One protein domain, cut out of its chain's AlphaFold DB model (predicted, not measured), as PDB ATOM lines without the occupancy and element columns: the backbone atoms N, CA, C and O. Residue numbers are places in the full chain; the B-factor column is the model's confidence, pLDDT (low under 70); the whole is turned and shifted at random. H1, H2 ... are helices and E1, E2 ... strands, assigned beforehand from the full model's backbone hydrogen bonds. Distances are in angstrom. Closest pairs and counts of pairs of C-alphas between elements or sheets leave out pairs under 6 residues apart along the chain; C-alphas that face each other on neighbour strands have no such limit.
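What this domain is: This is residues 550 to 654 of the 878 residues of the protein "AAA domain-containing protein" of Rickettsiales bacterium (ex Bugula neritina AB1) (UniProt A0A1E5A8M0). A small twisted sheet of four strands sits beside two long helices, H1 and H3, which touch each other at a steep tilt near the start of H3 and graze the sheet; a shorter helix, H2, runs on from the end of E3 and stands up from the sheet. The hairpin of E1 and E2 makes the edge of the sheet away from H3, while E4 closes the other edge, on the side of H3. The printed part has 105 residues with three named helices and four named strands, in the order H1 E1 E2 E3 H2 H3 E4. The sheet's order is E1 E2 E3 E4 and it is mixed, antiparallel but for E3 and E4; the class is mixed, helices and strands. The whole is compact, with a radius of gyration of the C-alphas of 13.4 A and spans of 44 by 31 by 28 A.

How they stand to each other: Begin with H1, residues 550 to 566, which only grazes the sheet with its residues 557 to 565; the closest C-alphas of H1 and E2, residues 584 to 589, are those of Phe 561 and Leu 589, 6.0 A apart. Look next at E1, residues 577 to 581, which forms a hairpin with E2: N 579 and O 586 are 2.8 A apart, within hydrogen-bond range. E2 forms a second hairpin with E3, residues 593 to 596, where N 587 and O 595 are 2.8 A apart; E1, E2 and E3 are a meander, each strand the antiparallel neighbour of the one before. H2, residues 597 to 606, follows E3 with no residue between; it lies over E3 and E4, residues 644 to 646, at a height over the sheet of 10.3 A, and its line rises 59 degrees as it stands up from the sheet. H1 touches H2 with residues 552 to 553 alone, the closest C-alphas being those of Ser 553 and Ile 604 at 6.8 A; their lines are only just about perpendicular, at 72 degrees. H3, residues 616 to 636, touches H1 with residues 616 to 624 alone, closest at the C-alphas of Ile 560 and Val 620, 5.5 A; they run the same way at a steep tilt of 42 degrees. H2 and H3 are close but not clearly touching. H3 only grazes the sheet, with residues 623 to 634. E4 is the parallel neighbour of E3, with N 646 and O 594 2.8 A apart; E3, H2, H3 and E4 make a strand-helix-strand unit, two parallel neighbour strands with helices between, and its crossover is left-handed. In H1, H2 and H3 every O i to N i+4 pair is within hydrogen-bond range.

Where its parts are: Find C-alpha 550 at (24.856, 29.097, 24.512); from there H1 runs 24.4 A to C-alpha 566. E1 is 12.3 A long, E2 16.0 A and E3 10.4 A. H2 covers 14.5 A. H3 begins at C-alpha 616, (11.436, 29.566, 24.110), and runs 30.6 A to C-alpha 636. E4, 6.9 A, ends at C-alpha 646, (14.773, 43.001, 15.609).

The domain as a whole: Look for the two C-alphas farthest apart at Asp 611 and Lys 638, 44.1 A. The printed part has no cut, and no link is long. The sheet is only just strongly twisted, with C-alphas up to 4.3 A off its best plane. The mean pLDDT of the printed part is 81.9, and it is under 70 at residues 572 to 575, 608 to 609 and 639 to 642.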
ATOM      1  N   GLU A 550      24.282  29.166  25.856       82.50
ATOM      2  CA  GLU A 550      24.856  29.097  24.512       82.50
ATOM      3  C   GLU A 550      24.123  28.048  23.663       82.50
ATOM      4  O   GLU A 550      23.700  28.349  22.550       82.50
ATOM      5  N   GLU A 551      23.874  26.852  24.209       84.69
ATOM      6  CA  GLU A 551      23.123  25.783  23.528       84.69
ATOM      7  C   GLU A 551      21.679  26.227  23.217       84.69
ATOM      8  O   GLU A 551      21.191  26.043  22.101       84.69
ATOM      9  N   LYS A 552      21.001  26.882  24.172       86.81
ATOM     10  CA  LYS A 552      19.658  27.451  23.971       86.81
ATOM     11  C   LYS A 552      19.644  28.491  22.856       86.81
ATOM     12  O   LYS A 552      18.687  28.516  22.090       86.81
ATOM     13  N   SER A 553      20.679  29.328  22.757       88.19
ATOM     14  CA  SER A 553      20.762  30.370  21.729       88.19
ATOM     15  C   SER A 553      20.796  29.778  20.318       88.19
ATOM     16  O   SER A 553      20.036  30.222  19.454       88.19
ATOM     17  N   VAL A 554      21.584  28.716  20.096       86.44
ATOM     18  CA  VAL A 554      21.659  28.084  18.773       86.44
ATOM     19  C   VAL A 554      20.381  27.318  18.457       86.44
ATOM     20  O   VAL A 554      19.815  27.503  17.379       86.44
ATOM     21  N   ILE A 555      19.847  26.557  19.422       86.44
ATOM     22  CA  ILE A 555      18.564  25.854  19.266       86.44
ATOM     23  C   ILE A 555      17.442  26.841  18.938       86.44
ATOM     24  O   ILE A 555      16.615  26.562  18.070       86.44
ATOM     25  N   PHE A 556      17.405  27.997  19.603       89.00
ATOM     26  CA  PHE A 556      16.401  29.030  19.372       89.00
ATOM     27  C   PHE A 556      16.494  29.604  17.956       89.00
ATOM     28  O   PHE A 556      15.506  29.567  17.224       89.00
ATOM     29  N   LEU A 557      17.683  30.040  17.525       88.44
ATOM     30  CA  LEU A 557      17.903  30.556  16.169       88.44
ATOM     31  C   LEU A 557      17.574  29.509  15.099       88.44
ATOM     32  O   LEU A 557      16.866  29.806  14.137       88.44
ATOM     33  N   LYS A 558      18.022  28.265  15.285       85.56
ATOM     34  CA  LYS A 558      17.739  27.158  14.364       85.56
ATOM     35  C   LYS A 558      16.249  26.816  14.317       85.56
ATOM     36  O   LYS A 558      15.725  26.504  13.253       85.56
ATOM     37  N   SER A 559      15.546  26.924  15.442       85.69
ATOM     38  CA  SER A 559      14.092  26.726  15.498       85.69
ATOM     39  C   SER A 559      13.336  27.827  14.756       85.69
ATOM     40  O   SER A 559      12.375  27.524  14.051       85.69
ATOM     41  N   ILE A 560      13.778  29.087  14.864       86.12
ATOM     42  CA  ILE A 560      13.227  30.192  14.067       86.12
ATOM     43  C   ILE A 560      13.466  29.928  12.583       86.12
ATOM     44  O   ILE A 560      12.514  29.972  11.808       86.12
ATOM     45  N   PHE A 561      14.702  29.589  12.203       86.25
ATOM     46  CA  PHE A 561      15.063  29.264  10.824       86.25
ATOM     47  C   PHE A 561      14.164  28.164  10.248       86.25
ATOM     48  O   PHE A 561      13.490  28.382   9.246       86.25
ATOM     49  N   ASN A 562      14.084  27.013  10.922       81.81
ATOM     50  CA  ASN A 562      13.285  25.876  10.467       81.81
ATOM     51  C   ASN A 562      11.801  26.239  10.334       81.81
ATOM     52  O   ASN A 562      11.182  25.926   9.324       81.81
ATOM     53  N   SER A 563      11.242  26.956  11.313       85.31
ATOM     54  CA  SER A 563       9.839  27.393  11.291       85.31
ATOM     55  C   SER A 563       9.549  28.385  10.157       85.31
ATOM     56  O   SER A 563       8.497  28.319   9.520       85.31
ATOM     57  N   MET A 564      10.485  29.292   9.857       85.31
ATOM     58  CA  MET A 564      10.378  30.195   8.707       85.31
ATOM     59  C   MET A 564      10.491  29.441   7.380       85.31
ATOM     60  O   MET A 564       9.720  29.713   6.460       85.31
ATOM     61  N   TYR A 565      11.421  28.490   7.290       82.12
ATOM     62  CA  TYR A 565      11.640  27.671   6.105       82.12
ATOM     63  C   TYR A 565      10.424  26.796   5.778       82.12
ATOM     64  O   TYR A 565       9.930  26.824   4.654       82.12
ATOM     65  N   GLU A 566       9.875  26.087   6.769       77.88
ATOM     66  CA  GLU A 566       8.678  25.247   6.612       77.88
ATOM     67  C   GLU A 566       7.456  26.052   6.147       77.88
ATOM     68  O   GLU A 566       6.630  25.551   5.385       77.88
ATOM     69  N   LYS A 567       7.357  27.324   6.553       82.50
ATOM     70  CA  LYS A 567       6.305  28.254   6.112       82.50
ATOM     71  C   LYS A 567       6.606  28.935   4.770       82.50
ATOM     72  O   LYS A 567       5.825  29.782   4.342       82.50
ATOM     73  N   GLY A 568       7.722  28.601   4.117       78.62
ATOM     74  CA  GLY A 568       8.134  29.170   2.830       78.62
ATOM     75  C   GLY A 568       8.538  30.646   2.894       78.62
ATOM     76  O   GLY A 568       8.499  31.336   1.877       78.62
ATOM     77  N   LEU A 569       8.892  31.157   4.077       79.69
ATOM     78  CA  LEU A 569       9.254  32.564   4.276       79.69
ATOM     79  C   LEU A 569      10.712  32.863   3.882       79.69
ATOM     80  O   LEU A 569      11.031  34.006   3.549       79.69
ATOM     81  N   ILE A 570      11.578  31.845   3.911       79.25
ATOM     82  CA  ILE A 570      13.009  31.892   3.562       79.25
ATOM     83  C   ILE A 570      13.411  30.639   2.765       79.25
ATOM     84  O   ILE A 570      12.652  29.668   2.735       79.25
ATOM     85  N   GLN A 571      14.588  30.641   2.129       74.31
ATOM     86  CA  GLN A 571      15.124  29.471   1.420       74.31
ATOM     87  C   GLN A 571      16.072  28.652   2.311       74.31
ATOM     88  O   GLN A 571      16.627  29.160   3.282       74.31
ATOM     89  N   TYR A 572      16.258  27.366   1.987       66.56
ATOM     90  CA  TYR A 572      17.077  26.450   2.799       66.56
ATOM     91  C   TYR A 572      18.574  26.783   2.749       66.56
ATOM     92  O   TYR A 572      19.283  26.620   3.740       66.56
ATOM     93  N   ASP A 573      19.056  27.273   1.605       64.31
ATOM     94  CA  ASP A 573      20.473  27.597   1.413       64.31
ATOM     95  C   ASP A 573      20.909  28.847   2.203       64.31
ATOM     96  O   ASP A 573      22.108  29.080   2.405       64.31
ATOM     97  N   ASP A 574      19.953  29.602   2.752       65.62
ATOM     98  CA  ASP A 574      20.209  30.793   3.552       65.62
ATOM     99  C   ASP A 574      20.556  30.462   5.020       65.62
ATOM    100  O   ASP A 574      19.834  30.809   5.956       65.62
ATOM    101  N   LYS A 575      21.680  29.777   5.252       66.44
ATOM    102  CA  LYS A 575      22.131  29.414   6.611       66.44
ATOM    103  C   LYS A 575      22.202  30.617   7.564       66.44
ATOM    104  O   LYS A 575      22.518  31.732   7.149       66.44
ATOM    105  N   VAL A 576      22.028  30.349   8.865       77.06
ATOM    106  CA  VAL A 576      22.218  31.347   9.934       77.06
ATOM    107  C   VAL A 576      23.643  31.908   9.888       77.06
ATOM    108  O   VAL A 576      24.610  31.146   9.951       77.06
ATOM    109  N   LYS A 577      23.789  33.233   9.795       82.88
ATOM    110  CA  LYS A 577      25.093  33.919   9.735       82.88
ATOM    111  C   LYS A 577      25.180  35.035  10.765       82.88
ATOM    112  O   LYS A 577      24.244  35.810  10.928       82.88
ATOM    113  N   LEU A 578      26.331  35.153  11.418       81.12
ATOM    114  CA  LEU A 578      26.679  36.347  12.187       81.12
ATOM    115  C   LEU A 578      27.092  37.458  11.217       81.12
ATOM    116  O   LEU A 578      27.974  37.260  10.385       81.12
ATOM    117  N   VAL A 579      26.440  38.612  11.316       83.75
ATOM    118  CA  VAL A 579      26.649  39.778  10.454       83.75
ATOM    119  C   VAL A 579      26.772  41.020  11.327       83.75
ATOM    120  O   VAL A 579      26.002  41.203  12.267       83.75
ATOM    121  N   THR A 580      27.716  41.898  11.012       82.38
ATOM    122  CA  THR A 580      27.846  43.191  11.692       82.38
ATOM    123  C   THR A 580      27.029  44.243  10.950       82.38
ATOM    124  O   THR A 580      27.203  44.423   9.745       82.38
ATOM    125  N   ARG A 581      26.148  44.959  11.656       76.06
ATOM    126  CA  ARG A 581      25.379  46.091  11.114       76.06
ATOM    127  C   ARG A 581      25.446  47.247  12.101       76.06
ATOM    128  O   ARG A 581      25.224  47.049  13.289       76.06
ATOM    129  N   ASN A 582      25.802  48.440  11.622       79.62
ATOM    130  CA  ASN A 582      25.986  49.637  12.455       79.62
ATOM    131  C   ASN A 582      26.894  49.390  13.683       79.62
ATOM    132  O   ASN A 582      26.550  49.764  14.800       79.62
ATOM    133  N   ASN A 583      28.027  48.699  13.485       81.00
ATOM    134  CA  ASN A 583      28.965  48.268  14.537       81.00
ATOM    135  C   ASN A 583      28.371  47.365  15.637       81.00
ATOM    136  O   ASN A 583      29.027  47.130  16.650       81.00
ATOM    137  N   LYS A 584      27.168  46.814  15.437       81.31
ATOM    138  CA  LYS A 584      26.535  45.856  16.348       81.31
ATOM    139  C   LYS A 584      26.409  44.470  15.700       81.31
ATOM    140  O   LYS A 584      26.174  44.378  14.492       81.31
ATOM    141  N   PRO A 585      26.577  43.381  16.469       86.56
ATOM    142  CA  PRO A 585      26.433  42.019  15.961       86.56
ATOM    143  C   PRO A 585      24.958  41.596  15.841       86.56
ATOM    144  O   PRO A 585      24.176  41.726  16.783       86.56
ATOM    145  N   PHE A 586      24.605  41.022  14.692       88.19
ATOM    146  CA  PHE A 586      23.294  40.448  14.387       88.19
ATOM    147  C   PHE A 586      23.425  39.004  13.901       88.19
ATOM    148  O   PHE A 586      24.388  38.643  13.228       88.19
ATOM    149  N   TYR A 587      22.411  38.192  14.177       84.12
ATOM    150  CA  TYR A 587      22.194  36.901  13.540       84.12
ATOM    151  C   TYR A 587      21.215  37.074  12.377       84.12
ATOM    152  O   TYR A 587      20.044  37.385  12.592       84.12
ATOM    153  N   GLY A 588      21.701  36.894  11.151       79.88
ATOM    154  CA  GLY A 588      20.892  36.828   9.937       79.88
ATOM    155  C   GLY A 588      20.309  35.430   9.745       79.88
ATOM    156  O   GLY A 588      21.054  34.451   9.695       79.88
ATOM    157  N   LEU A 589      18.986  35.355   9.654       80.00
ATOM    158  CA  LEU A 589      18.173  34.173   9.375       80.00
ATOM    159  C   LEU A 589      17.574  34.368   7.979       80.00
ATOM    160  O   LEU A 589      16.521  34.993   7.838       80.00
ATOM    161  N   GLY A 590      18.266  33.925   6.931       75.62
ATOM    162  CA  GLY A 590      17.944  34.422   5.594       75.62
ATOM    163  C   GLY A 590      18.654  35.732   5.249       75.62
ATOM    164  O   GLY A 590      19.366  36.325   6.058       75.62
ATOM    165  N   GLU A 591      18.378  36.250   4.054       73.94
ATOM    166  CA  GLU A 591      18.746  37.626   3.683       73.94
ATOM    167  C   GLU A 591      17.774  38.686   4.229       73.94
ATOM    168  O   GLU A 591      18.048  39.888   4.151       73.94
ATOM    169  N   LYS A 592      16.624  38.252   4.764       78.06
ATOM    170  CA  LYS A 592      15.468  39.113   5.052       78.06
ATOM    171  C   LYS A 592      15.211  39.369   6.534       78.06
ATOM    172  O   LYS A 592      14.556  40.361   6.842       78.06
ATOM    173  N   PHE A 593      15.705  38.524   7.439       86.56
ATOM    174  CA  PHE A 593      15.441  38.656   8.873       86.56
ATOM    175  C   PHE A 593      16.727  38.661   9.697       86.56
ATOM    176  O   PHE A 593      17.603  37.822   9.499       86.56
ATOM    177  N   PHE A 594      16.834  39.606  10.631       88.00
ATOM    178  CA  PHE A 594      18.012  39.788  11.476       88.00
ATOM    179  C   PHE A 594      17.600  40.008  12.930       88.00
ATOM    180  O   PHE A 594      16.720  40.820  13.204       88.00
ATOM    181  N   ILE A 595      18.269  39.337  13.867       90.56
ATOM    182  CA  ILE A 595      18.069  39.517  15.315       90.56
ATOM    183  C   ILE A 595      19.372  40.015  15.938       90.56
ATOM    184  O   ILE A 595      20.424  39.420  15.695       90.56
ATOM    185  N   SER A 596      19.330  41.084  16.739       91.31
ATOM    186  CA  SER A 596      20.523  41.544  17.463       91.31
ATOM    187  C   SER A 596      20.992  40.505  18.493       91.31
ATOM    188  O   SER A 596      20.187  39.806  19.115       91.31
ATOM    189  N   LYS A 597      22.311  40.406  18.697       90.06
ATOM    190  CA  LYS A 597      22.894  39.532  19.728       90.06
ATOM    191  C   LYS A 597      22.402  39.900  21.131       90.06
ATOM    192  O   LYS A 597      22.101  39.004  21.910       90.06
ATOM    193  N   ASP A 598      22.253  41.194  21.406       87.69
ATOM    194  CA  ASP A 598      21.831  41.717  22.710       87.69
ATOM    195  C   ASP A 598      20.399  41.277  23.060       87.69
ATOM    196  O   ASP A 598      20.140  40.816  24.172       87.69
ATOM    197  N   ILE A 599      19.467  41.313  22.096       88.31
ATOM    198  CA  ILE A 599      18.101  40.808  22.312       88.31
ATOM    199  C   ILE A 599      18.097  39.305  22.515       88.31
ATOM    200  O   ILE A 599      17.368  38.809  23.371       88.31
ATOM    201  N   LEU A 600      18.864  38.566  21.710       89.00
ATOM    202  CA  LEU A 600      18.951  37.121  21.867       89.00
ATOM    203  C   LEU A 600      19.416  36.780  23.285       89.00
ATOM    204  O   LEU A 600      18.776  35.981  23.964       89.00
ATOM    205  N   GLU A 601      20.473  37.436  23.763       86.88
ATOM    206  CA  GLU A 601      20.961  37.281  25.131       86.88
ATOM    207  C   GLU A 601      19.903  37.690  26.162       86.88
ATOM    208  O   GLU A 601      19.685  36.948  27.120       86.88
ATOM    209  N   LYS A 602      19.164  38.785  25.935       84.94
ATOM    210  CA  LYS A 602      18.048  39.214  26.792       84.94
ATOM    211  C   LYS A 602      16.959  38.140  26.884       84.94
ATOM    212  O   LYS A 602      16.615  37.735  27.993       84.94
ATOM    213  N   ILE A 603      16.476  37.610  25.757       86.19
ATOM    214  CA  ILE A 603      15.466  36.536  25.710       86.19
ATOM    215  C   ILE A 603      15.970  35.297  26.456       86.19
ATOM    216  O   ILE A 603      15.264  34.759  27.307       86.19
ATOM    217  N   ILE A 604      17.194  34.844  26.175       86.19
ATOM    218  CA  ILE A 604      17.753  33.647  26.816       86.19
ATOM    219  C   ILE A 604      17.977  33.867  28.319       86.19
ATOM    220  O   ILE A 604      17.736  32.947  29.102       86.19
ATOM    221  N   SER A 605      18.376  35.070  28.741       79.25
ATOM    222  CA  SER A 605      18.637  35.395  30.148       79.25
ATOM    223  C   SER A 605      17.387  35.292  31.026       79.25
ATOM    224  O   SER A 605      17.468  34.753  32.131       79.25
ATOM    225  N   ILE A 606      16.221  35.694  30.508       77.00
ATOM    226  CA  ILE A 606      14.923  35.592  31.199       77.00
ATOM    227  C   ILE A 606      14.571  34.123  31.475       77.00
ATOM    228  O   ILE A 606      14.017  33.790  32.518       77.00
ATOM    229  N   HIS A 607      14.971  33.221  30.576       75.06
ATOM    230  CA  HIS A 607      14.716  31.778  30.671       75.06
ATOM    231  C   HIS A 607      15.942  30.977  31.132       75.06
ATOM    232  O   HIS A 607      16.010  29.761  30.927       75.06
ATOM    233  N   SER A 608      16.930  31.634  31.745       69.06
ATOM    234  CA  SER A 608      18.193  31.010  32.171       69.06
ATOM    235  C   SER A 608      17.994  29.944  33.254       69.06
ATOM    236  O   SER A 608      18.611  28.881  33.177       69.06
ATOM    237  N   ASN A 609      17.054  30.170  34.179       66.44
ATOM    238  CA  ASN A 609      16.743  29.269  35.298       66.44
ATOM    239  C   ASN A 609      15.942  28.011  34.911       66.44
ATOM    240  O   ASN A 609      15.703  27.156  35.758       66.44
ATOM    241  N   ILE A 610      15.502  27.885  33.656       76.81
ATOM    242  CA  ILE A 610      14.731  26.728  33.182       76.81
ATOM    243  C   ILE A 610      15.660  25.744  32.480       76.81
ATOM    244  O   ILE A 610      16.508  26.144  31.685       76.81
ATOM    245  N   ASP A 611      15.483  24.442  32.709       75.62
ATOM    246  CA  ASP A 611      16.439  23.472  32.183       75.62
ATOM    247  C   ASP A 611      16.376  23.279  30.664       75.62
ATOM    248  O   ASP A 611      17.402  23.015  30.031       75.62
ATOM    249  N   GLY A 612      15.177  23.378  30.094       82.56
ATOM    250  CA  GLY A 612      14.897  23.155  28.679       82.56
ATOM    251  C   GLY A 612      14.566  24.428  27.898       82.56
ATOM    252  O   GLY A 612      14.561  25.536  28.426       82.56
ATOM    253  N   ALA A 613      14.233  24.246  26.621       82.94
ATOM    254  CA  ALA A 613      13.866  25.315  25.689       82.94
ATOM    255  C   ALA A 613      12.354  25.354  25.376       82.94
ATOM    256  O   ALA A 613      11.929  26.021  24.437       82.94
ATOM    257  N   ARG A 614      11.515  24.647  26.152       82.69
ATOM    258  CA  ARG A 614      10.062  24.554  25.887       82.69
ATOM    259  C   ARG A 614       9.387  25.929  25.866       82.69
ATOM    260  O   ARG A 614       8.584  26.177  24.975       82.69
ATOM    261  N   VAL A 615       9.734  26.811  26.807       82.06
ATOM    262  CA  VAL A 615       9.170  28.172  26.886       82.06
ATOM    263  C   VAL A 615       9.638  29.037  25.713       82.06
ATOM    264  O   VAL A 615       8.849  29.787  25.147       82.06
ATOM    265  N   LEU A 616      10.887  28.855  25.266       86.12
ATOM    266  CA  LEU A 616      11.436  29.566  24.110       86.12
ATOM    267  C   LEU A 616      10.650  29.284  22.823       86.12
ATOM    268  O   LEU A 616      10.567  30.155  21.964       86.12
ATOM    269  N   LYS A 617      10.011  28.112  22.700       84.81
ATOM    270  CA  LYS A 617       9.177  27.780  21.537       84.81
ATOM    271  C   LYS A 617       8.030  28.779  21.326       84.81
ATOM    272  O   LYS A 617       7.745  29.119  20.182       84.81
ATOM    273  N   ARG A 618       7.426  29.298  22.406       86.19
ATOM    274  CA  ARG A 618       6.373  30.325  22.326       86.19
ATOM    275  C   ARG A 618       6.891  31.584  21.626       86.19
ATOM    276  O   ARG A 618       6.291  32.045  20.663       86.19
ATOM    277  N   TYR A 619       8.069  32.057  22.036       89.00
ATOM    278  CA  TYR A 619       8.728  33.210  21.417       89.00
ATOM    279  C   TYR A 619       9.092  32.961  19.951       89.00
ATOM    280  O   TYR A 619       8.951  33.863  19.133       89.00
ATOM    281  N   VAL A 620       9.512  31.743  19.584       88.69
ATOM    282  CA  VAL A 620       9.732  31.386  18.170       88.69
ATOM    283  C   VAL A 620       8.447  31.576  17.362       88.69
ATOM    284  O   VAL A 620       8.467  32.196  16.301       88.69
ATOM    285  N   GLU A 621       7.325  31.048  17.852       88.88
ATOM    286  CA  GLU A 621       6.035  31.126  17.162       88.88
ATOM    287  C   GLU A 621       5.544  32.576  17.028       88.88
ATOM    288  O   GLU A 621       5.103  32.967  15.942       88.88
ATOM    289  N   GLU A 622       5.696  33.390  18.076       89.75
ATOM    290  CA  GLU A 622       5.402  34.828  18.059       89.75
ATOM    291  C   GLU A 622       6.263  35.584  17.043       89.75
ATOM    292  O   GLU A 622       5.713  36.258  16.171       89.75
ATOM    293  N   ILE A 623       7.590  35.409  17.079       90.94
ATOM    294  CA  ILE A 623       8.526  36.070  16.155       90.94
ATOM    295  C   ILE A 623       8.178  35.731  14.707       90.94
ATOM    296  O   ILE A 623       8.062  36.627  13.871       90.94
ATOM    297  N   VAL A 624       7.979  34.447  14.397       89.38
ATOM    298  CA  VAL A 624       7.679  33.997  13.030       89.38
ATOM    299  C   VAL A 624       6.324  34.525  12.560       89.38
ATOM    300  O   VAL A 624       6.183  34.909  11.398       89.38
ATOM    301  N   ARG A 625       5.323  34.582  13.446       89.31
ATOM    302  CA  ARG A 625       4.007  35.156  13.139       89.31
ATOM    303  C   ARG A 625       4.112  36.654  12.853       89.31
ATOM    304  O   ARG A 625       3.634  37.098  11.810       89.31
ATOM    305  N   SER A 626       4.751  37.413  13.739       88.69
ATOM    306  CA  SER A 626       4.943  38.861  13.603       88.69
ATOM    307  C   SER A 626       5.754  39.198  12.350       88.69
ATOM    308  O   SER A 626       5.366  40.075  11.578       88.69
ATOM    309  N   PHE A 627       6.815  38.436  12.072       86.94
ATOM    310  CA  PHE A 627       7.591  38.545  10.838       86.94
ATOM    311  C   PHE A 627       6.733  38.288   9.592       86.94
ATOM    312  O   PHE A 627       6.750  39.093   8.665       86.94
ATOM    313  N   GLY A 628       5.933  37.215   9.576       86.00
ATOM    314  CA  GLY A 628       5.037  36.907   8.458       86.00
ATOM    315  C   GLY A 628       3.999  38.005   8.192       86.00
ATOM    316  O   GLY A 628       3.744  38.346   7.035       86.00
ATOM    317  N   ILE A 629       3.439  38.607   9.248       86.81
ATOM    318  CA  ILE A 629       2.508  39.742   9.135       86.81
ATOM    319  C   ILE A 629       3.216  40.957   8.524       86.81
ATOM    320  O   ILE A 629       2.712  41.511   7.548       86.81
ATOM    321  N   LYS A 630       4.396  41.325   9.040       85.50
ATOM    322  CA  LYS A 630       5.183  42.471   8.551       85.50
ATOM    323  C   LYS A 630       5.642  42.298   7.103       85.50
ATOM    324  O   LYS A 630       5.534  43.215   6.295       85.50
ATOM    325  N   MET A 631       6.089  41.099   6.741       82.38
ATOM    326  CA  MET A 631       6.428  40.762   5.357       82.38
ATOM    327  C   MET A 631       5.231  40.963   4.425       82.38
ATOM    328  O   MET A 631       5.365  41.552   3.352       82.38
ATOM    329  N   ARG A 632       4.038  40.524   4.845       83.56
ATOM    330  CA  ARG A 632       2.809  40.699   4.063       83.56
ATOM    331  C   ARG A 632       2.411  42.170   3.925       83.56
ATOM    332  O   ARG A 632       1.943  42.556   2.855       83.56
ATOM    333  N   THR A 633       2.554  42.983   4.972       83.56
ATOM    334  CA  THR A 633       2.237  44.421   4.911       83.56
ATOM    335  C   THR A 633       3.206  45.173   4.006       83.56
ATOM    336  O   THR A 633       2.768  45.946   3.162       83.56
ATOM    337  N   GLU A 634       4.504  44.890   4.097       78.75
ATOM    338  CA  GLU A 634       5.523  45.521   3.253       78.75
ATOM    339  C   GLU A 634       5.396  45.122   1.773       78.75
ATOM    340  O   GLU A 634       5.532  45.966   0.887       78.75
ATOM    341  N   MET A 635       5.032  43.864   1.483       74.69
ATOM    342  CA  MET A 635       4.734  43.434   0.109       74.69
ATOM    343  C   MET A 635       3.535  44.183  -0.491       74.69
ATOM    344  O   MET A 635       3.562  44.531  -1.672       74.69
ATOM    345  N   LYS A 636       2.492  44.480   0.303       77.12
ATOM    346  CA  LYS A 636       1.371  45.325  -0.152       77.12
ATOM    347  C   LYS A 636       1.824  46.747  -0.493       77.12
ATOM    348  O   LYS A 636       1.274  47.344  -1.414       77.12
ATOM    349  N   ASN A 637       2.852  47.248   0.188       78.12
ATOM    350  CA  ASN A 637       3.425  48.574  -0.037       78.12
ATOM    351  C   ASN A 637       4.415  48.627  -1.226       78.12
ATOM    352  O   ASN A 637       5.042  49.659  -1.439       78.12
ATOM    353  N   LYS A 638       4.544  47.552  -2.030       71.19
ATOM    354  CA  LYS A 638       5.455  47.425  -3.194       71.19
ATOM    355  C   LYS A 638       6.956  47.572  -2.882       71.19
ATOM    356  O   LYS A 638       7.754  47.782  -3.796       71.19
ATOM    357  N   ASN A 639       7.372  47.397  -1.630       65.81
ATOM    358  CA  ASN A 639       8.790  47.294  -1.290       65.81
ATOM    359  C   ASN A 639       9.290  45.870  -1.575       65.81
ATOM    360  O   ASN A 639       8.872  44.924  -0.918       65.81
ATOM    361  N   ASN A 640      10.207  45.696  -2.534       57.38
ATOM    362  CA  ASN A 640      10.776  44.373  -2.853       57.38
ATOM    363  C   ASN A 640      12.078  44.051  -2.084       57.38
ATOM    364  O   ASN A 640      12.434  42.881  -1.964       57.38
ATOM    365  N   ASN A 641      12.758  45.054  -1.509       60.97
ATOM    366  CA  ASN A 641      14.003  44.903  -0.733       60.97
ATOM    367  C   ASN A 641      13.752  44.989   0.784       60.97
ATOM    368  O   ASN A 641      14.291  45.846   1.481       60.97
ATOM    369  N   ILE A 642      12.902  44.106   1.305       66.69
ATOM    370  CA  ILE A 642      12.493  44.137   2.713       66.69
ATOM    371  C   ILE A 642      13.532  43.402   3.567       66.69
ATOM    372  O   ILE A 642      13.657  42.178   3.493       66.69
ATOM    373  N   LYS A 643      14.260  44.153   4.399       76.62
ATOM    374  CA  LYS A 643      15.094  43.619   5.482       76.62
ATOM    375  C   LYS A 643      14.468  44.030   6.807       76.62
ATOM    376  O   LYS A 643      14.423  45.215   7.116       76.62
ATOM    377  N   LEU A 644      13.984  43.057   7.571       83.81
ATOM    378  CA  LEU A 644      13.418  43.279   8.897       83.81
ATOM    379  C   LEU A 644      14.468  42.960   9.954       83.81
ATOM    380  O   LEU A 644      15.090  41.897   9.940       83.81
ATOM    381  N   GLU A 645      14.647  43.894  10.879       87.25
ATOM    382  CA  GLU A 645      15.608  43.784  11.969       87.25
ATOM    383  C   GLU A 645      14.863  43.852  13.296       87.25
ATOM    384  O   GLU A 645      13.983  44.691  13.470       87.25
ATOM    385  N   MET A 646      15.223  42.977  14.225       89.25
ATOM    386  CA  MET A 646      14.773  43.001  15.609       89.25
ATOM    387  C   MET A 646      15.918  43.571  16.457       89.25
ATOM    388  O   MET A 646      17.003  42.981  16.511       89.25
ATOM    389  N   ASN A 647      15.691  44.739  17.060       88.50
ATOM    390  CA  ASN A 647      16.601  45.503  17.925       88.50
ATOM    391  C   ASN A 647      15.855  45.997  19.187       88.50
ATOM    392  O   ASN A 647      14.640  45.836  19.291       88.50
ATOM    393  N   ASP A 648      16.568  46.565  20.163       85.38
ATOM    394  CA  ASP A 648      15.965  46.966  21.447       85.38
ATOM    395  C   ASP A 648      14.789  47.947  21.304       85.38
ATOM    396  O   ASP A 648      13.901  47.954  22.150       85.38
ATOM    397  N   ASN A 649      14.749  48.729  20.221       85.06
ATOM    398  CA  ASN A 649      13.721  49.746  20.003       85.06
ATOM    399  C   ASN A 649      12.407  49.166  19.467       85.06
ATOM    400  O   ASN A 649      11.365  49.787  19.627       85.06
ATOM    401  N   ASN A 650      12.451  48.016  18.790       87.19
ATOM    402  CA  ASN A 650      11.285  47.434  18.120       87.19
ATOM    403  C   ASN A 650      10.976  46.002  18.567       87.19
ATOM    404  O   ASN A 650      10.125  45.338  17.974       87.19
ATOM    405  N   VAL A 651      11.654  45.518  19.609       85.31
ATOM    406  CA  VAL A 651      11.476  44.168  20.158       85.31
ATOM    407  C   VAL A 651      10.017  43.895  20.545       85.31
ATOM    408  O   VAL A 651       9.514  42.806  20.269       85.31
ATOM    409  N   GLU A 652       9.321  44.904  21.077       84.62
ATOM    410  CA  GLU A 652       7.911  44.843  21.493       84.62
ATOM    411  C   GLU A 652       6.946  44.641  20.318       84.62
ATOM    412  O   GLU A 652       5.859  44.093  20.479       84.62
ATOM    413  N   GLU A 653       7.357  45.006  19.101       84.25
ATOM    414  CA  GLU A 653       6.576  44.734  17.893       84.25
ATOM    415  C   GLU A 653       6.641  43.257  17.469       84.25
ATOM    416  O   GLU A 653       5.873  42.822  16.607       84.25
ATOM    417  N   PHE A 654       7.600  42.492  18.003       84.88
ATOM    418  CA  PHE A 654       7.793  41.079  17.686       84.88
ATOM    419  C   PHE A 654       7.358  40.161  18.827       84.88
ATOM    420  O   PHE A 654       6.711  39.152  18.539       84.88
TER     421      PHE A 654